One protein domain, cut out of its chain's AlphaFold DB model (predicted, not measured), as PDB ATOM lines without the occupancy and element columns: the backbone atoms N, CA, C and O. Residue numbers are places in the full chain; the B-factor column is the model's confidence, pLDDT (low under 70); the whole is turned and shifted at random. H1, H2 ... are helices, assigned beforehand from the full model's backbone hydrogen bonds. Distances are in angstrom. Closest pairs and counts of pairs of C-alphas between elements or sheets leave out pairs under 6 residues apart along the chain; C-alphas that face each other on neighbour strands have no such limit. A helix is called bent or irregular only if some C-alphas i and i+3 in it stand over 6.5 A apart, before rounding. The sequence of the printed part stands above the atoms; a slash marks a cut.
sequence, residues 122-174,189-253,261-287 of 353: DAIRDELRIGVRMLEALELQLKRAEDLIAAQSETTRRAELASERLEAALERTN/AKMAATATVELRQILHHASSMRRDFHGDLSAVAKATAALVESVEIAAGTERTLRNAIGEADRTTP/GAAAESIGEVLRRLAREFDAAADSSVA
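Overview. This is residues 122 to 174, 189 to 253 and 261 to 287 of the 353 residues of an uncharacterized protein of Phycisphaerales bacterium (UniProt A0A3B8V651). A long rod of three separate helices: the very long H2 runs nearly the whole length, the long H1 runs lengthwise beside it in the opposite direction across an open gap, and the shorter H3 folds back along the last part of H2. The assembly is loose: H1 touches neither of the others, and H3 is near H2 without clearly touching it, the closest C-alphas of the two being those of Ala 248 and Ala 263. The printed part has 145 residues with three named helices, in the order H1, H2, H3, and no named strand; the class is all helix. The whole is extended, with a radius of gyration of the C-alphas of 27.4 A and spans of 97 by 29 by 26 A.

Arrangement. The longest helix is H2, residues 189 to 250. H3, residues 261 to 286, is close to H2 but not clearly touching it, with 2 pairs of C-alphas within 8 A. The closest C-alphas of the two are those of Ala 248 and Ala 263, 6.6 A apart. H2 and H3 run opposite ways at a shallow tilt of 11 degrees, and their centres are 30.0 A apart. H1, residues 122 to 174, is apart from H2 and apart from H3. Residues 122 to 174, which belong to H1, stand free, and so do residues 189 to 229 and 231 to 236 of H2. In H1, H2 and H3 every O i to N i+4 pair is within hydrogen-bond range.

Along the chain. H2 has 62 residues and measures 90.6 A from C-alpha 189 at (218.032, 316.512, 205.869) to C-alpha 250 at (219.289, 231.711, 173.869). H1 has 53 residues and measures 77.6 A, and its first C-alpha, that of Asp 122, is at (201.557, 244.442, 153.660). H3 has 26 residues and measures 37.0 A, and its last C-alpha, that of Val 286, is at (201.440, 267.662, 182.053). No helix is bent or irregular.

Size, cuts and confidence. The two C-alphas farthest apart are those of Ala 189 and Pro 253, at 97.4 A. The link from H1 to H2 is across a cut: residues 175 to 188 are not printed, and C-alphas 174 and 189 are 22.2 A apart. The link from H2 to H3 is across a second cut: residues 254 to 260 are not printed, and C-alphas 253 and 261 are 13.2 A apart. The mean pLDDT of the printed part is 78.0, and that of H3 is 59. In this predicted model 41 printed residues are under 70: residues 172 to 174, 189 to 196, 248 to 253, 261 to 269, 271 and 274 to 287.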
ATOM      1  N   ASP A 122     202.480 243.716 152.782       76.81
ATOM      2  CA  ASP A 122     201.557 244.442 153.660       76.81
ATOM      3  C   ASP A 122     202.259 244.828 154.968       76.81
ATOM      4  O   ASP A 122     202.125 245.964 155.412       76.81
ATOM      5  N   ALA A 123     203.123 243.952 155.496       71.81
ATOM      6  CA  ALA A 123     203.982 244.266 156.640       71.81
ATOM      7  C   ALA A 123     204.940 245.437 156.344       71.81
ATOM      8  O   ALA A 123     205.012 246.390 157.114       71.81
ATOM      9  N   ILE A 124     205.599 245.430 155.177       80.12
ATOM     10  CA  ILE A 124     206.471 246.537 154.740       80.12
ATOM     11  C   ILE A 124     205.673 247.840 154.567       80.12
ATOM     12  O   ILE A 124     206.158 248.922 154.897       80.12
ATOM     13  N   ARG A 125     204.435 247.764 154.061       85.62
ATOM     14  CA  ARG A 125     203.572 248.943 153.892       85.62
ATOM     15  C   ARG A 125     203.176 249.543 155.239       85.62
ATOM     16  O   ARG A 125     203.160 250.767 155.366       85.62
ATOM     17  N   ASP A 126     202.876 248.705 156.223       84.44
ATOM     18  CA  ASP A 126     202.526 249.151 157.568       84.44
ATOM     19  C   ASP A 126     203.733 249.759 158.292       84.44
ATOM     20  O   ASP A 126     203.602 250.829 158.891       84.44
ATOM     21  N   GLU A 127     204.924 249.174 158.146       87.31
ATOM     22  CA  GLU A 127     206.175 249.751 158.653       87.31
ATOM     23  C   GLU A 127     206.486 251.115 158.025       87.31
ATOM     24  O   GLU A 127     206.799 252.067 158.741       87.31
ATOM     25  N   LEU A 128     206.318 251.265 156.707       90.81
ATOM     26  CA  LEU A 128     206.467 252.557 156.025       90.81
ATOM     27  C   LEU A 128     205.460 253.591 156.542       90.81
ATOM     28  O   LEU A 128     205.800 254.757 156.730       90.81
ATOM     29  N   ARG A 129     204.224 253.171 156.826       91.62
ATOM     30  CA  ARG A 129     203.181 254.043 157.382       91.62
ATOM     31  C   ARG A 129     203.520 254.515 158.793       91.62
ATOM     32  O   ARG A 129     203.253 255.665 159.135       91.62
ATOM     33  N   ILE A 130     204.108 253.636 159.599       91.81
ATOM     34  CA  ILE A 130     204.620 253.967 160.931       91.81
ATOM     35  C   ILE A 130     205.816 254.919 160.808       91.81
ATOM     36  O   ILE A 130     205.862 255.918 161.520       91.81
ATOM     37  N   GLY A 131     206.724 254.675 159.859       92.62
ATOM     38  CA  GLY A 131     207.863 255.548 159.570       92.62
ATOM     39  C   GLY A 131     207.448 256.975 159.202       92.62
ATOM     40  O   GLY A 131     208.012 257.926 159.733       92.62
ATOM     41  N   VAL A 132     206.412 257.140 158.372       94.62
ATOM     42  CA  VAL A 132     205.855 258.463 158.030       94.62
ATOM     43  C   VAL A 132     205.307 259.174 159.268       94.62
ATOM     44  O   VAL A 132     205.658 260.324 159.512       94.62
ATOM     45  N   ARG A 133     204.531 258.482 160.111       91.56
ATOM     46  CA  ARG A 133     204.015 259.069 161.362       91.56
ATOM     47  C   ARG A 133     205.131 259.448 162.335       91.56
ATOM     48  O   ARG A 133     205.014 260.434 163.054       91.56
ATOM     49  N   MET A 134     206.208 258.667 162.371       91.81
ATOM     50  CA  MET A 134     207.376 258.964 163.196       91.81
ATOM     51  C   MET A 134     208.121 260.203 162.686       91.81
ATOM     52  O   MET A 134     208.533 261.031 163.492       91.81
ATOM     53  N   LEU A 135     208.247 260.372 161.367       93.25
ATOM     54  CA  LEU A 135     208.821 261.578 160.767       93.25
ATOM     55  C   LEU A 135     207.969 262.821 161.053       93.25
ATOM     56  O   LEU A 135     208.515 263.839 161.464       93.25
ATOM     57  N   GLU A 136     206.643 262.721 160.935       91.62
ATOM     58  CA  GLU A 136     205.717 263.805 161.299       91.62
ATOM     59  C   GLU A 136     205.833 264.180 162.789       91.62
ATOM     60  O   GLU A 136     205.834 265.358 163.153       91.62
ATOM     61  N   ALA A 137     205.984 263.186 163.670       89.88
ATOM     62  CA  ALA A 137     206.194 263.422 165.097       89.88
ATOM     63  C   ALA A 137     207.537 264.117 165.380       89.88
ATOM     64  O   ALA A 137     207.594 265.025 166.211       89.88
ATOM     65  N   LEU A 138     208.605 263.727 164.677       93.50
ATOM     66  CA  LEU A 138     209.915 264.372 164.780       93.50
ATOM     67  C   LEU A 138     209.881 265.815 164.264       93.50
ATOM     68  O   LEU A 138     210.477 266.691 164.885       93.50
ATOM     69  N   GLU A 139     209.150 266.092 163.185       94.19
ATOM     70  CA  GLU A 139     208.967 267.449 162.663       94.19
ATOM     71  C   GLU A 139     208.236 268.348 163.673       94.19
ATOM     72  O   GLU A 139     208.656 269.477 163.936       94.19
ATOM     73  N   LEU A 140     207.191 267.830 164.327       93.19
ATOM     74  CA  LEU A 140     206.498 268.545 165.403       93.19
ATOM     75  C   LEU A 140     207.402 268.800 166.616       93.19
ATOM     76  O   LEU A 140     207.333 269.872 167.222       93.19
ATOM     77  N   GLN A 141     208.257 267.841 166.975       91.06
ATOM     78  CA  GLN A 141     209.235 268.016 168.051       91.06
ATOM     79  C   GLN A 141     210.292 269.064 167.698       91.06
ATOM     80  O   GLN A 141     210.615 269.897 168.546       91.06
ATOM     81  N   LEU A 142     210.786 269.060 166.459       94.94
ATOM     82  CA  LEU A 142     211.734 270.053 165.964       94.94
ATOM     83  C   LEU A 142     211.129 271.456 166.041       94.94
ATOM     84  O   LEU A 142     211.718 272.348 166.644       94.94
ATOM     85  N   LYS A 143     209.903 271.623 165.541       94.62
ATOM     86  CA  LYS A 143     209.190 272.904 165.575       94.62
ATOM     87  C   LYS A 143     208.984 273.420 167.000       94.62
ATOM     88  O   LYS A 143     209.177 274.596 167.285       94.62
ATOM     89  N   ARG A 144     208.659 272.525 167.936       90.75
ATOM     90  CA  ARG A 144     208.552 272.868 169.361       90.75
ATOM     91  C   ARG A 144     209.894 273.297 169.959       90.75
ATOM     92  O   ARG A 144     209.929 274.193 170.800       90.75
ATOM     93  N   ALA A 145     210.983 272.641 169.567       86.19
ATOM     94  CA  ALA A 145     212.324 273.007 170.008       86.19
ATOM     95  C   ALA A 145     212.731 274.383 169.459       86.19
ATOM     96  O   ALA A 145     213.265 275.196 170.209       86.19
ATOM     97  N   GLU A 146     212.411 274.678 168.199       91.31
ATOM     98  CA  GLU A 146     212.620 275.996 167.588       91.31
ATOM     99  C   GLU A 146     211.860 277.098 168.337       91.31
ATOM    100  O   GLU A 146     212.455 278.117 168.687       91.31
ATOM    101  N   ASP A 147     210.586 276.872 168.676       90.75
ATOM    102  CA  ASP A 147     209.786 277.825 169.456       90.75
ATOM    103  C   ASP A 147     210.375 278.071 170.857       90.75
ATOM    104  O   ASP A 147     210.399 279.205 171.345       90.75
ATOM    105  N   LEU A 148     210.895 277.026 171.511       90.38
ATOM    106  CA  LEU A 148     211.569 277.153 172.807       90.38
ATOM    107  C   LEU A 148     212.879 277.938 172.699       90.38
ATOM    108  O   LEU A 148     213.153 278.779 173.556       90.38
ATOM    109  N   ILE A 149     213.667 277.708 171.646       90.12
ATOM    110  CA  ILE A 149     214.899 278.461 171.379       90.12
ATOM    111  C   ILE A 149     214.567 279.934 171.101       90.12
ATOM    112  O   ILE A 149     215.217 280.826 171.651       90.12
ATOM    113  N   ALA A 150     213.521 280.210 170.320       86.81
ATOM    114  CA  ALA A 150     213.045 281.566 170.066       86.81
ATOM    115  C   ALA A 150     212.604 282.259 171.369       86.81
ATOM    116  O   ALA A 150     213.032 283.380 171.652       86.81
ATOM    117  N   ALA A 151     211.831 281.576 172.217       85.75
ATOM    118  CA  ALA A 151     211.426 282.105 173.517       85.75
ATOM    119  C   ALA A 151     212.631 282.384 174.430       85.75
ATOM    120  O   ALA A 151     212.698 283.449 175.049       85.75
ATOM    121  N   GLN A 152     213.604 281.468 174.478       87.44
ATOM    122  CA  GLN A 152     214.828 281.647 175.256       87.44
ATOM    123  C   GLN A 152     215.640 282.836 174.750       87.44
ATOM    124  O   GLN A 152     215.946 283.714 175.546       87.44
ATOM    125  N   SER A 153     215.911 282.934 173.448       86.31
ATOM    126  CA  SER A 153     216.671 284.058 172.878       86.31
ATOM    127  C   SER A 153     216.050 285.426 173.184       86.31
ATOM    128  O   SER A 153     216.766 286.367 173.525       86.31
ATOM    129  N   GLU A 154     214.719 285.538 173.167       82.25
ATOM    130  CA  GLU A 154     214.025 286.768 173.552       82.25
ATOM    131  C   GLU A 154     214.144 287.049 175.059       82.25
ATOM    132  O   GLU A 154     214.287 288.205 175.470       82.25
ATOM    133  N   THR A 155     214.135 286.015 175.910       80.38
ATOM    134  CA  THR A 155     214.406 286.200 177.345       80.38
ATOM    135  C   THR A 155     215.839 286.654 177.609       80.38
ATOM    136  O   THR A 155     216.033 287.580 178.400       80.38
ATOM    137  N   THR A 156     216.827 286.098 176.901       85.56
ATOM    138  CA  THR A 156     218.234 286.506 177.008       85.56
ATOM    139  C   THR A 156     218.403 287.954 176.568       85.56
ATOM    140  O   THR A 156     218.976 288.756 177.299       85.56
ATOM    141  N   ARG A 157     217.785 288.337 175.446       83.31
ATOM    142  CA  ARG A 157     217.801 289.715 174.942       83.31
ATOM    143  C   ARG A 157     217.196 290.712 175.934       83.31
ATOM    144  O   ARG A 157     217.709 291.816 176.115       83.31
ATOM    145  N   ARG A 158     216.098 290.351 176.607       81.69
ATOM    146  CA  ARG A 158     215.506 291.202 177.656       81.69
ATOM    147  C   ARG A 158     216.392 291.302 178.890       81.69
ATOM    148  O   ARG A 158     216.449 292.378 179.486       81.69
ATOM    149  N   ALA A 159     217.070 290.219 179.262       83.00
ATOM    150  CA  ALA A 159     218.027 290.219 180.360       83.00
ATOM    151  C   ALA A 159     219.237 291.119 180.051       83.00
ATOM    152  O   ALA A 159     219.623 291.923 180.898       83.00
ATOM    153  N   GLU A 160     219.764 291.075 178.825       86.56
ATOM    154  CA  GLU A 160     220.837 291.964 178.355       86.56
ATOM    155  C   GLU A 160     220.417 293.437 178.419       86.56
ATOM    156  O   GLU A 160     221.089 294.241 179.063       86.56
ATOM    157  N   LEU A 161     219.239 293.790 177.890       84.38
ATOM    158  CA  LEU A 161     218.709 295.159 177.976       84.38
ATOM    159  C   LEU A 161     218.426 295.622 179.416       84.38
ATOM    160  O   LEU A 161     218.352 296.825 179.684       84.38
ATOM    161  N   ALA A 162     218.169 294.707 180.349       79.62
ATOM    162  CA  ALA A 162     218.049 295.043 181.765       79.62
ATOM    163  C   ALA A 162     219.431 295.280 182.392       79.62
ATOM    164  O   ALA A 162     219.593 296.226 183.164       79.62
ATOM    165  N   SER A 163     220.426 294.475 182.009       81.62
ATOM    166  CA  SER A 163     221.818 294.628 182.431       81.62
ATOM    167  C   SER A 163     222.414 295.951 181.952       81.62
ATOM    168  O   SER A 163     222.934 296.705 182.769       81.62
ATOM    169  N   GLU A 164     222.239 296.309 180.677       83.12
ATOM    170  CA  GLU A 164     222.690 297.597 180.124       83.12
ATOM    171  C   GLU A 164     222.061 298.793 180.854       83.12
ATOM    172  O   GLU A 164     222.717 299.800 181.121       83.12
ATOM    173  N   ARG A 165     220.779 298.699 181.235       80.44
ATOM    174  CA  ARG A 165     220.116 299.757 182.016       80.44
ATOM    175  C   ARG A 165     220.697 299.895 183.420       80.44
ATOM    176  O   ARG A 165     220.784 301.017 183.920       80.44
ATOM    177  N   LEU A 166     221.061 298.783 184.058       79.00
ATOM    178  CA  LEU A 166     221.713 298.793 185.368       79.00
ATOM    179  C   LEU A 166     223.139 299.343 185.276       79.00
ATOM    180  O   LEU A 166     223.531 300.139 186.126       79.00
ATOM    181  N   GLU A 167     223.879 298.990 184.229       82.06
ATOM    182  CA  GLU A 167     225.216 299.520 183.956       82.06
ATOM    183  C   GLU A 167     225.178 301.036 183.722       82.06
ATOM    184  O   GLU A 167     225.855 301.788 184.423       82.06
ATOM    185  N   ALA A 168     224.268 301.520 182.871       76.75
ATOM    186  CA  ALA A 168     224.067 302.953 182.650       76.75
ATOM    187  C   ALA A 168     223.616 303.706 183.919       76.75
ATOM    188  O   ALA A 168     223.933 304.886 184.109       76.75
ATOM    189  N   ALA A 169     222.857 303.053 184.807       73.25
ATOM    190  CA  ALA A 169     222.495 303.623 186.103       73.25
ATOM    191  C   ALA A 169     223.715 303.718 187.037       73.25
ATOM    192  O   ALA A 169     223.905 304.748 187.683       73.25
ATOM    193  N   LEU A 170     224.569 302.691 187.063       74.81
ATOM    194  CA  LEU A 170     225.795 302.668 187.861       74.81
ATOM    195  C   LEU A 170     226.814 303.717 187.392       74.81
ATOM    196  O   LEU A 170     227.384 304.431 188.221       74.81
ATOM    197  N   GLU A 171     226.997 303.894 186.084       73.44
ATOM    198  CA  GLU A 171     227.879 304.929 185.528       73.44
ATOM    199  C   GLU A 171     227.425 306.353 185.884       73.44
ATOM    200  O   GLU A 171     228.246 307.211 186.225       73.44
ATOM    201  N   ARG A 172     226.108 306.608 185.899       68.81
ATOM    202  CA  ARG A 172     225.556 307.890 186.369       68.81
ATOM    203  C   ARG A 172     225.803 308.128 187.855       68.81
ATOM    204  O   ARG A 172     226.050 309.268 188.236       68.81
ATOM    205  N   THR A 173     225.770 307.085 188.683       64.62
ATOM    206  CA  THR A 173     226.060 307.210 190.125       64.62
ATOM    207  C   THR A 173     227.548 307.373 190.441       64.62
ATOM    208  O   THR A 173     227.885 307.943 191.475       64.62
ATOM    209  N   ASN A 174     228.441 306.929 189.548       61.06
ATOM    210  CA  ASN A 174     229.895 307.059 189.696       61.06
ATOM    211  C   ASN A 174     230.476 308.340 189.072       61.06
ATOM    212  O   ASN A 174     231.659 308.627 189.267       61.06
ATOM    213  N   ALA A 189     219.054 317.365 205.259       55.03
ATOM    214  CA  ALA A 189     218.032 316.512 205.869       55.03
ATOM    215  C   ALA A 189     217.126 315.852 204.813       55.03
ATOM    216  O   ALA A 189     216.735 314.696 204.969       55.03
ATOM    217  N   LYS A 190     216.826 316.563 203.715       57.22
ATOM    218  CA  LYS A 190     216.082 316.006 202.576       57.22
ATOM    219  C   LYS A 190     216.924 315.012 201.779       57.22
ATOM    220  O   LYS A 190     216.398 313.958 201.452       57.22
ATOM    221  N   MET A 191     218.205 315.297 201.532       57.66
ATOM    222  CA  MET A 191     219.113 314.381 200.831       57.66
ATOM    223  C   MET A 191     219.424 313.124 201.651       57.66
ATOM    224  O   MET A 191     219.477 312.027 201.107       57.66
ATOM    225  N   ALA A 192     219.566 313.249 202.973       59.34
ATOM    226  CA  ALA A 192     219.690 312.097 203.859       59.34
ATOM    227  C   ALA A 192     218.398 311.265 203.863       59.34
ATOM    228  O   ALA A 192     218.457 310.042 203.764       59.34
ATOM    229  N   ALA A 193     217.225 311.907 203.908       61.22
ATOM    230  CA  ALA A 193     215.948 311.206 203.823       61.22
ATOM    231  C   ALA A 193     215.784 310.467 202.482       61.22
ATOM    232  O   ALA A 193     215.432 309.288 202.496       61.22
ATOM    233  N   THR A 194     216.106 311.090 201.343       65.62
ATOM    234  CA  THR A 194     216.056 310.427 200.029       65.62
ATOM    235  C   THR A 194     217.066 309.287 199.930       65.62
ATOM    236  O   THR A 194     216.683 308.194 199.530       65.62
ATOM    237  N   ALA A 195     218.295 309.466 200.422       66.38
ATOM    238  CA  ALA A 195     219.296 308.399 200.465       66.38
ATOM    239  C   ALA A 195     218.846 307.206 201.331       66.38
ATOM    240  O   ALA A 195     219.076 306.052 200.975       66.38
ATOM    241  N   THR A 196     218.149 307.444 202.451       68.62
ATOM    242  CA  THR A 196     217.582 306.340 203.249       68.62
ATOM    243  C   THR A 196     216.407 305.636 202.568       68.62
ATOM    244  O   THR A 196     216.228 304.434 202.769       68.62
ATOM    245  N   VAL A 197     215.614 306.349 201.763       73.19
ATOM    246  CA  VAL A 197     214.526 305.759 200.967       73.19
ATOM    247  C   VAL A 197     215.101 304.906 199.838       73.19
ATOM    248  O   VAL A 197     214.690 303.757 199.687       73.19
ATOM    249  N   GLU A 198     216.109 305.408 199.127       77.69
ATOM    250  CA  GLU A 198     216.819 304.673 198.076       77.69
ATOM    251  C   GLU A 198     217.523 303.431 198.635       77.69
ATOM    252  O   GLU A 198     217.367 302.340 198.092       77.69
ATOM    253  N   LEU A 199     218.198 303.537 199.786       80.19
ATOM    254  CA  LEU A 199     218.812 302.385 200.453       80.19
ATOM    255  C   LEU A 199     217.767 301.323 200.831       80.19
ATOM    256  O   LEU A 199     217.992 300.131 200.628       80.19
ATOM    257  N   ARG A 200     216.606 301.728 201.364       80.69
ATOM    258  CA  ARG A 200     215.510 300.794 201.681       80.69
ATOM    259  C   ARG A 200     214.953 300.130 200.427       80.69
ATOM    260  O   ARG A 200     214.665 298.937 200.465       80.69
ATOM    261  N   GLN A 201     214.840 300.869 199.328       87.56
ATOM    262  CA  GLN A 201     214.383 300.340 198.050       87.56
ATOM    263  C   GLN A 201     215.386 299.337 197.465       87.56
ATOM    264  O   GLN A 201     214.982 298.256 197.039       87.56
ATOM    265  N   ILE A 202     216.687 299.631 197.538       86.62
ATOM    266  CA  ILE A 202     217.762 298.718 197.130       86.62
ATOM    267  C   ILE A 202     217.758 297.458 198.001       86.62
ATOM    268  O   ILE A 202     217.820 296.348 197.480       86.62
ATOM    269  N   LEU A 203     217.633 297.596 199.324       89.19
ATOM    270  CA  LEU A 203     217.572 296.452 200.236       89.19
ATOM    271  C   LEU A 203     216.331 295.588 199.991       89.19
ATOM    272  O   LEU A 203     216.432 294.359 200.014       89.19
ATOM    273  N   HIS A 204     215.182 296.208 199.716       89.69
ATOM    274  CA  HIS A 204     213.964 295.494 199.355       89.69
ATOM    275  C   HIS A 204     214.137 294.750 198.026       89.69
ATOM    276  O   HIS A 204     213.844 293.557 197.952       89.69
ATOM    277  N   HIS A 205     214.688 295.405 197.004       90.12
ATOM    278  CA  HIS A 205     214.955 294.783 195.709       90.12
ATOM    279  C   HIS A 205     215.953 293.621 195.826       90.12
ATOM    280  O   HIS A 205     215.675 292.522 195.356       90.12
ATOM    281  N   ALA A 206     217.047 293.803 196.568       86.69
ATOM    282  CA  ALA A 206     218.008 292.743 196.861       86.69
ATOM    283  C   ALA A 206     217.379 291.578 197.642       86.69
ATOM    284  O   ALA A 206     217.743 290.423 197.432       86.69
ATOM    285  N   SER A 207     216.428 291.852 198.541       84.19
ATOM    286  CA  SER A 207     215.688 290.799 199.243       84.19
ATOM    287  C   SER A 207     214.735 290.031 198.325       84.19
ATOM    288  O   SER A 207     214.602 288.820 198.494       84.19
ATOM    289  N   SER A 208     214.129 290.706 197.341       90.19
ATOM    290  CA  SER A 208     213.303 290.069 196.312       90.19
ATOM    291  C   SER A 208     214.155 289.166 195.435       90.19
ATOM    292  O   SER A 208     213.901 287.971 195.400       90.19
ATOM    293  N   MET A 209     215.250 289.692 194.871       89.25
ATOM    294  CA  MET A 209     216.171 288.907 194.046       89.25
ATOM    295  C   MET A 209     216.683 287.671 194.790       89.25
ATOM    296  O   MET A 209     216.688 286.579 194.240       89.25
ATOM    297  N   ARG A 210     217.064 287.796 196.071       91.12
ATOM    298  CA  ARG A 210     217.488 286.634 196.874       91.12
ATOM    299  C   ARG A 210     216.401 285.570 197.019       91.12
ATOM    300  O   ARG A 210     216.737 284.388 197.066       91.12
ATOM    301  N   ARG A 211     215.134 285.978 197.133       91.38
ATOM    302  CA  ARG A 211     213.993 285.059 197.213       91.38
ATOM    303  C   ARG A 211     213.766 284.365 195.875       91.38
ATOM    304  O   ARG A 211     213.594 283.152 195.873       91.38
ATOM    305  N   ASP A 212     213.836 285.117 194.784       92.19
ATOM    306  CA  ASP A 212     213.649 284.605 193.426       92.19
ATOM    307  C   ASP A 212     214.759 283.594 193.089       92.19
ATOM    308  O   ASP A 212     214.460 282.449 192.767       92.19
ATOM    309  N   PHE A 213     216.027 283.926 193.369       92.06
ATOM    310  CA  PHE A 213     217.148 282.984 193.244       92.06
ATOM    311  C   PHE A 213     216.988 281.730 194.113       92.06
ATOM    312  O   PHE A 213     217.369 280.642 193.692       92.06
ATOM    313  N   HIS A 214     216.444 281.841 195.330       91.81
ATOM    314  CA  HIS A 214     216.144 280.655 196.143       91.81
ATOM    315  C   HIS A 214     215.032 279.803 195.527       91.81
ATOM    316  O   HIS A 214     215.116 278.575 195.569       91.81
ATOM    317  N   GLY A 215     214.009 280.441 194.953       92.56
ATOM    318  CA  GLY A 215     212.960 279.774 194.189       92.56
ATOM    319  C   GLY A 215     213.549 278.993 193.019       92.56
ATOM    320  O   GLY A 215     213.336 277.784 192.934       92.56
ATOM    321  N   ASP A 216     214.378 279.647 192.210       92.12
ATOM    322  CA  ASP A 216     215.031 279.050 191.046       92.12
ATOM    323  C   ASP A 216     215.967 277.906 191.441       92.12
ATOM    324  O   ASP A 216     215.882 276.819 190.876       92.12
ATOM    325  N   LEU A 217     216.798 278.082 192.474       92.19
ATOM    326  CA  LEU A 217     217.655 277.006 192.986       92.19
ATOM    327  C   LEU A 217     216.835 275.810 193.479       92.19
ATOM    328  O   LEU A 217     217.218 274.663 193.249       92.19
ATOM    329  N   SER A 218     215.691 276.050 194.126       91.12
ATOM    330  CA  SER A 218     214.798 274.972 194.557       91.12
ATOM    331  C   SER A 218     214.130 274.260 193.375       91.12
ATOM    332  O   SER A 218     213.944 273.044 193.418       91.12
ATOM    333  N   ALA A 219     213.803 274.994 192.307       89.94
ATOM    334  CA  ALA A 219     213.246 274.437 191.082       89.94
ATOM    335  C   ALA A 219     214.291 273.599 190.336       89.94
ATOM    336  O   ALA A 219     213.995 272.472 189.950       89.94
ATOM    337  N   VAL A 220     215.527 274.094 190.227       90.12
ATOM    338  CA  VAL A 220     216.658 273.354 189.654       90.12
ATOM    339  C   VAL A 220     216.921 272.081 190.451       90.12
ATOM    340  O   VAL A 220     217.024 271.018 189.852       90.12
ATOM    341  N   ALA A 221     216.942 272.143 191.785       90.19
ATOM    342  CA  ALA A 221     217.128 270.956 192.620       90.19
ATOM    343  C   ALA A 221     216.040 269.891 192.373       90.19
ATOM    344  O   ALA A 221     216.342 268.705 192.228       90.19
ATOM    345  N   LYS A 222     214.773 270.310 192.255       89.00
ATOM    346  CA  LYS A 222     213.664 269.407 191.906       89.00
ATOM    347  C   LYS A 222     213.808 268.835 190.498       89.00
ATOM    348  O   LYS A 222     213.634 267.635 190.321       89.00
ATOM    349  N   ALA A 223     214.166 269.664 189.520       87.81
ATOM    350  CA  ALA A 223     214.392 269.227 188.147       87.81
ATOM    351  C   ALA A 223     215.546 268.216 188.061       87.81
ATOM    352  O   ALA A 223     215.426 267.208 187.373       87.81
ATOM    353  N   THR A 224     216.631 268.425 188.813       87.25
ATOM    354  CA  THR A 224     217.738 267.463 188.879       87.25
ATOM    355  C   THR A 224     217.330 266.150 189.540       87.25
ATOM    356  O   THR A 224     217.741 265.098 189.067       87.25
ATOM    357  N   ALA A 225     216.490 266.181 190.579       87.12
ATOM    358  CA  ALA A 225     215.972 264.961 191.195       87.12
ATOM    359  C   ALA A 225     215.078 264.172 190.221       87.12
ATOM    360  O   ALA A 225     215.255 262.966 190.072       87.12
ATOM    361  N   ALA A 226     214.192 264.860 189.496       86.25
ATOM    362  CA  ALA A 226     213.354 264.245 188.467       86.25
ATOM    363  C   ALA A 226     214.186 263.673 187.304       86.25
ATOM    364  O   ALA A 226     213.883 262.601 186.786       86.25
ATOM    365  N   LEU A 227     215.272 264.352 186.915       85.81
ATOM    366  CA  LEU A 227     216.196 263.835 185.908       85.81
ATOM    367  C   LEU A 227     216.858 262.534 186.379       85.81
ATOM    368  O   LEU A 227     216.909 261.580 185.610       85.81
ATOM    369  N   VAL A 228     217.326 262.471 187.629       92.38
ATOM    370  CA  VAL A 228     217.914 261.245 188.198       92.38
ATOM    371  C   VAL A 228     216.911 260.092 188.157       92.38
ATOM    372  O   VAL A 228     217.247 259.026 187.648       92.38
ATOM    373  N   GLU A 229     215.671 260.326 188.583       87.31
ATOM    374  CA  GLU A 229     214.599 259.325 188.517       87.31
ATOM    375  C   GLU A 229     214.355 258.849 187.074       87.31
ATOM    376  O   GLU A 229     214.291 257.648 186.808       87.31
ATOM    377  N   SER A 230     214.314 259.770 186.106       82.94
ATOM    378  CA  SER A 230     214.136 259.410 184.693       82.94
ATOM    379  C   SER A 230     215.295 258.574 184.132       82.94
ATOM    380  O   SER A 230     215.071 257.652 183.347       82.94
ATOM    381  N   VAL A 231     216.531 258.847 184.563       90.56
ATOM    382  CA  VAL A 231     217.720 258.084 184.164       90.56
ATOM    383  C   VAL A 231     217.698 256.687 184.782       90.56
ATOM    384  O   VAL A 231     218.052 255.720 184.108       90.56
ATOM    385  N   GLU A 232     217.245 256.546 186.027       90.44
ATOM    386  CA  GLU A 232     217.075 255.240 186.671       90.44
ATOM    387  C   GLU A 232     216.015 254.391 185.962       90.44
ATOM    388  O   GLU A 232     216.256 253.210 185.687       90.44
ATOM    389  N   ILE A 233     214.881 254.994 185.590       87.00
ATOM    390  CA  ILE A 233     213.843 254.335 184.788       87.00
ATOM    391  C   ILE A 233     214.424 253.906 183.436       87.00
ATOM    392  O   ILE A 233     214.308 252.737 183.063       87.00
ATOM    393  N   ALA A 234     215.128 254.800 182.736       82.38
ATOM    394  CA  ALA A 234     215.768 254.488 181.460       82.38
ATOM    395  C   ALA A 234     216.767 253.324 181.590       82.38
ATOM    396  O   ALA A 234     216.704 252.368 180.817       82.38
ATOM    397  N   ALA A 235     217.621 253.321 182.615       84.00
ATOM    398  CA  ALA A 235     218.543 252.219 182.881       84.00
ATOM    399  C   ALA A 235     217.815 250.898 183.214       84.00
ATOM    400  O   ALA A 235     218.266 249.812 182.834       84.00
ATOM    401  N   GLY A 236     216.675 250.962 183.910       85.50
ATOM    402  CA  GLY A 236     215.800 249.814 184.159       85.50
ATOM    403  C   GLY A 236     215.206 249.235 182.872       85.50
ATOM    404  O   GLY A 236     215.254 248.018 182.652       85.50
ATOM    405  N   THR A 237     214.705 250.100 181.988       78.00
ATOM    406  CA  THR A 237     214.166 249.696 180.680       78.00
ATOM    407  C   THR A 237     215.250 249.112 179.777       78.00
ATOM    408  O   THR A 237     215.049 248.051 179.189       78.00
ATOM    409  N   GLU A 238     216.442 249.712 179.748       83.44
ATOM    410  CA  GLU A 238     217.580 249.204 178.985       83.44
ATOM    411  C   GLU A 238     217.990 247.806 179.465       83.44
ATOM    412  O   GLU A 238     218.162 246.891 178.660       83.44
ATOM    413  N   ARG A 239     218.097 247.597 180.783       84.94
ATOM    414  CA  ARG A 239     218.403 246.276 181.351       84.94
ATOM    415  C   ARG A 239     217.340 245.242 180.972       84.94
ATOM    416  O   ARG A 239     217.683 244.106 180.651       84.94
ATOM    417  N   THR A 240     216.069 245.637 180.971       84.06
ATOM    418  CA  THR A 240     214.955 244.774 180.555       84.06
ATOM    419  C   THR A 240     215.072 244.390 179.080       84.06
ATOM    420  O   THR A 240     214.958 243.210 178.752       84.06
ATOM    421  N   LEU A 241     215.391 245.347 178.203       79.44
ATOM    422  CA  LEU A 241     215.619 245.096 176.778       79.44
ATOM    423  C   LEU A 241     216.819 244.174 176.545       79.44
ATOM    424  O   LEU A 241     216.704 243.206 175.800       79.44
ATOM    425  N   ARG A 242     217.949 244.406 177.225       83.81
ATOM    426  CA  ARG A 242     219.123 243.522 177.122       83.81
ATOM    427  C   ARG A 242     218.809 242.097 177.572       83.81
ATOM    428  O   ARG A 242     219.253 241.151 176.929       83.81
ATOM    429  N   ASN A 243     218.030 241.933 178.642       80.69
ATOM    430  CA  ASN A 243     217.602 240.614 179.107       80.69
ATOM    431  C   ASN A 243     216.672 239.930 178.097       80.69
ATOM    432  O   ASN A 243     216.857 238.750 177.826       80.69
ATOM    433  N   ALA A 244     215.720 240.662 177.511       76.12
ATOM    434  CA  ALA A 244     214.818 240.130 176.491       76.12
ATOM    435  C   ALA A 244     215.566 239.710 175.213       76.12
ATOM    436  O   ALA A 244     215.303 238.637 174.678       76.12
ATOM    437  N   ILE A 245     216.539 240.510 174.762       78.81
ATOM    438  CA  ILE A 245     217.407 240.171 173.623       78.81
ATOM    439  C   ILE A 245     218.265 238.946 173.955       78.81
ATOM    440  O   ILE A 245     218.333 238.011 173.165       78.81
ATOM    441  N   GLY A 246     218.872 238.907 175.145       77.94
ATOM    442  CA  GLY A 246     219.670 237.763 175.584       77.94
ATOM    443  C   GLY A 246     218.856 236.473 175.727       77.94
ATOM    444  O   GLY A 246     219.387 235.390 175.498       77.94
ATOM    445  N   GLU A 247     217.577 236.565 176.090       75.44
ATOM    446  CA  GLU A 247     216.665 235.419 176.108       75.44
ATOM    447  C   GLU A 247     216.275 234.992 174.687       75.44
ATOM    448  O   GLU A 247     216.346 233.808 174.367       75.44
ATOM    449  N   ALA A 248     215.975 235.945 173.799       67.06
ATOM    450  CA  ALA A 248     215.708 235.668 172.389       67.06
ATOM    451  C   ALA A 248     216.895 234.954 171.708       67.06
ATOM    452  O   ALA A 248     216.689 233.947 171.028       67.06
ATOM    453  N   ASP A 249     218.132 235.390 171.972       64.00
ATOM    454  CA  ASP A 249     219.354 234.753 171.460       64.00
ATOM    455  C   ASP A 249     219.556 233.330 172.005       64.00
ATOM    456  O   ASP A 249     219.962 232.434 171.261       64.00
ATOM    457  N   ARG A 250     219.228 233.067 173.280       63.44
ATOM    458  CA  ARG A 250     219.289 231.711 173.869       63.44
ATOM    459  C   ARG A 250     218.204 230.778 173.343       63.44
ATOM    460  O   ARG A 250     218.412 229.568 173.309       63.44
ATOM    461  N   THR A 251     217.072 231.330 172.916       55.31
ATOM    462  CA  THR A 251     215.988 230.577 172.273       55.31
ATOM    463  C   THR A 251     216.193 230.374 170.773       55.31
ATOM    464  O   THR A 251     215.296 229.842 170.117       55.31
ATOM    465  N   THR A 252     217.359 230.734 170.211       49.03
ATOM    466  CA  THR A 252     217.679 230.383 168.823       49.03
ATOM    467  C   THR A 252     217.576 228.862 168.641       49.03
ATOM    468  O   THR A 252     218.309 228.093 169.272       49.03
ATOM    469  N   PRO A 253     216.637 228.383 167.804       48.47
ATOM    470  CA  PRO A 253     216.374 226.966 167.687       48.47
ATOM    471  C   PRO A 253     217.484 226.347 166.846       48.47
ATOM    472  O   PRO A 253     217.428 226.308 165.615       48.47
ATOM    473  N   GLY A 261     207.338 234.260 164.863       49.12
ATOM    474  CA  GLY A 261     206.189 234.991 165.406       49.12
ATOM    475  C   GLY A 261     206.156 235.119 166.932       49.12
ATOM    476  O   GLY A 261     205.818 236.186 167.417       49.12
ATOM    477  N   ALA A 262     206.585 234.116 167.708       48.91
ATOM    478  CA  ALA A 262     206.474 234.183 169.174       48.91
ATOM    479  C   ALA A 262     207.474 235.175 169.806       48.91
ATOM    480  O   ALA A 262     207.148 235.886 170.757       48.91
ATOM    481  N   ALA A 263     208.687 235.264 169.250       48.41
ATOM    482  CA  ALA A 263     209.686 236.240 169.680       48.41
ATOM    483  C   ALA A 263     209.322 237.663 169.218       48.41
ATOM    484  O   ALA A 263     209.469 238.614 169.982       48.41
ATOM    485  N   ALA A 264     208.783 237.807 168.002       51.84
ATOM    486  CA  ALA A 264     208.300 239.088 167.486       51.84
ATOM    487  C   ALA A 264     207.063 239.602 168.247       51.84
ATOM    488  O   ALA A 264     206.971 240.796 168.525       51.84
ATOM    489  N   GLU A 265     206.148 238.717 168.650       52.38
ATOM    490  CA  GLU A 265     205.002 239.048 169.508       52.38
ATOM    491  C   GLU A 265     205.452 239.476 170.910       52.38
ATOM    492  O   GLU A 265     204.944 240.464 171.436       52.38
ATOM    493  N   SER A 266     206.458 238.805 171.484       60.84
ATOM    494  CA  SER A 266     207.058 239.177 172.773       60.84
ATOM    495  C   SER A 266     207.718 240.562 172.727       60.84
ATOM    496  O   SER A 266     207.457 241.411 173.579       60.84
ATOM    497  N   ILE A 267     208.509 240.842 171.686       62.84
ATOM    498  CA  ILE A 267     209.136 242.157 171.483       62.84
ATOM    499  C   ILE A 267     208.069 243.228 171.218       62.84
ATOM    500  O   ILE A 267     208.133 244.316 171.788       62.84
ATOM    501  N   GLY A 268     207.053 242.916 170.412       65.38
ATOM    502  CA  GLY A 268     205.928 243.809 170.142       65.38
ATOM    503  C   GLY A 268     205.127 244.159 171.397       65.38
ATOM    504  O   GLY A 268     204.719 245.308 171.560       65.38
ATOM    505  N   GLU A 269     204.943 243.210 172.316       68.56
ATOM    506  CA  GLU A 269     204.269 243.437 173.598       68.56
ATOM    507  C   GLU A 269     205.116 244.307 174.540       68.56
ATOM    508  O   GLU A 269     204.587 245.217 175.182       68.56
ATOM    509  N   VAL A 270     206.440 244.106 174.569       71.00
ATOM    510  CA  VAL A 270     207.372 244.955 175.332       71.00
ATOM    511  C   VAL A 270     207.383 246.383 174.790       71.00
ATOM    512  O   VAL A 270     207.251 247.324 175.566       71.00
ATOM    513  N   LEU A 271     207.460 246.573 173.471       69.50
ATOM    514  CA  LEU A 271     207.402 247.902 172.850       69.50
ATOM    515  C   LEU A 271     206.055 248.595 173.104       69.50
ATOM    516  O   LEU A 271     206.015 249.790 173.392       69.50
ATOM    517  N   ARG A 272     204.947 247.846 173.070       73.00
ATOM    518  CA  ARG A 272     203.603 248.357 173.376       73.00
ATOM    519  C   ARG A 272     203.451 248.740 174.848       73.00
ATOM    520  O   ARG A 272     202.768 249.714 175.159       73.00
ATOM    521  N   ARG A 273     204.090 247.999 175.755       72.06
ATOM    522  CA  ARG A 273     204.167 248.335 177.178       72.06
ATOM    523  C   ARG A 273     205.017 249.584 177.414       72.06
ATOM    524  O   ARG A 273     204.569 250.469 178.129       72.06
ATOM    525  N   LEU A 274     206.175 249.688 176.761       66.50
ATOM    526  CA  LEU A 274     207.048 250.860 176.846       66.50
ATOM    527  C   LEU A 274     206.342 252.122 176.342       66.50
ATOM    528  O   LEU A 274     206.378 253.140 177.023       66.50
ATOM    529  N   ALA A 275     205.623 252.052 175.219       69.06
ATOM    530  CA  ALA A 275     204.831 253.179 174.721       69.06
ATOM    531  C   ALA A 275     203.803 253.673 175.758       69.06
ATOM    532  O   ALA A 275     203.686 254.871 175.990       69.06
ATOM    533  N   ARG A 276     203.121 252.751 176.454       69.69
ATOM    534  CA  ARG A 276     202.175 253.101 177.531       69.69
ATOM    535  C   ARG A 276     202.862 253.693 178.763       69.69
ATOM    536  O   ARG A 276     202.287 254.561 179.410       69.69
ATOM    537  N   GLU A 277     204.057 253.222 179.108       66.38
ATOM    538  CA  GLU A 277     204.835 253.750 180.238       66.38
ATOM    539  C   GLU A 277     205.375 255.164 179.941       66.38
ATOM    540  O   GLU A 277     205.356 256.018 180.826       66.38
ATOM    541  N   PHE A 278     205.754 255.454 178.689       62.94
ATOM    542  CA  PHE A 278     206.131 256.804 178.252       62.94
ATOM    543  C   PHE A 278     204.939 257.767 178.182       62.94
ATOM    544  O   PHE A 278     205.065 258.899 178.649       62.94
ATOM    545  N   ASP A 279     203.781 257.330 177.680       62.69
ATOM    546  CA  ASP A 279     202.559 258.150 177.679       62.69
ATOM    547  C   ASP A 279     202.106 258.479 179.114       62.69
ATOM    548  O   ASP A 279     201.789 259.627 179.422       62.69
ATOM    549  N   ALA A 280     202.181 257.518 180.042       57.75
ATOM    550  CA  ALA A 280     201.858 257.753 181.451       57.75
ATOM    551  C   ALA A 280     202.838 258.723 182.145       57.75
ATOM    552  O   ALA A 280     202.440 259.496 183.021       57.75
ATOM    553  N   ALA A 281     204.117 258.708 181.757       56.22
ATOM    554  CA  ALA A 281     205.115 259.664 182.237       56.22
ATOM    555  C   ALA A 281     204.931 261.068 181.624       56.22
ATOM    556  O   ALA A 281     205.208 262.076 182.274       56.22
ATOM    557  N   ALA A 282     204.424 261.153 180.391       52.81
ATOM    558  CA  ALA A 282     204.053 262.415 179.759       52.81
ATOM    559  C   ALA A 282     202.805 263.033 180.416       52.81
ATOM    560  O   ALA A 282     202.802 264.226 180.720       52.81
ATOM    561  N   ASP A 283     201.788 262.228 180.727       49.31
ATOM    562  CA  ASP A 283     200.563 262.692 181.386       49.31
ATOM    563  C   ASP A 283     200.803 263.149 182.838       49.31
ATOM    564  O   ASP A 283     200.218 264.138 183.289       49.31
ATOM    565  N   SER A 284     201.716 262.494 183.569       50.09
ATOM    566  CA  SER A 284     202.094 262.911 184.931       50.09
ATOM    567  C   SER A 284     202.900 264.219 184.956       50.09
ATOM    568  O   SER A 284     202.776 265.010 185.894       50.09
ATOM    569  N   SER A 285     203.659 264.490 183.893       44.03
ATOM    570  CA  SER A 285     204.396 265.738 183.661       44.03
ATOM    571  C   SER A 285     203.474 266.907 183.266       44.03
ATOM    572  O   SER A 285     203.653 268.038 183.727       44.03
ATOM    573  N   VAL A 286     202.421 266.644 182.482       44.78
ATOM    574  CA  VAL A 286     201.440 267.662 182.053       44.78
ATOM    575  C   VAL A 286     200.483 268.069 183.187       44.78
ATOM    576  O   VAL A 286     200.047 269.224 183.241       44.78
ATOM    577  N   ALA A 287     200.213 267.182 184.151       43.25
ATOM    578  CA  ALA A 287     199.305 267.445 185.274       43.25
ATOM    579  C   ALA A 287     199.762 268.568 186.236       43.25
ATOM    580  O   ALA A 287     198.948 269.084 186.999       43.25
TER     581      ALA A 287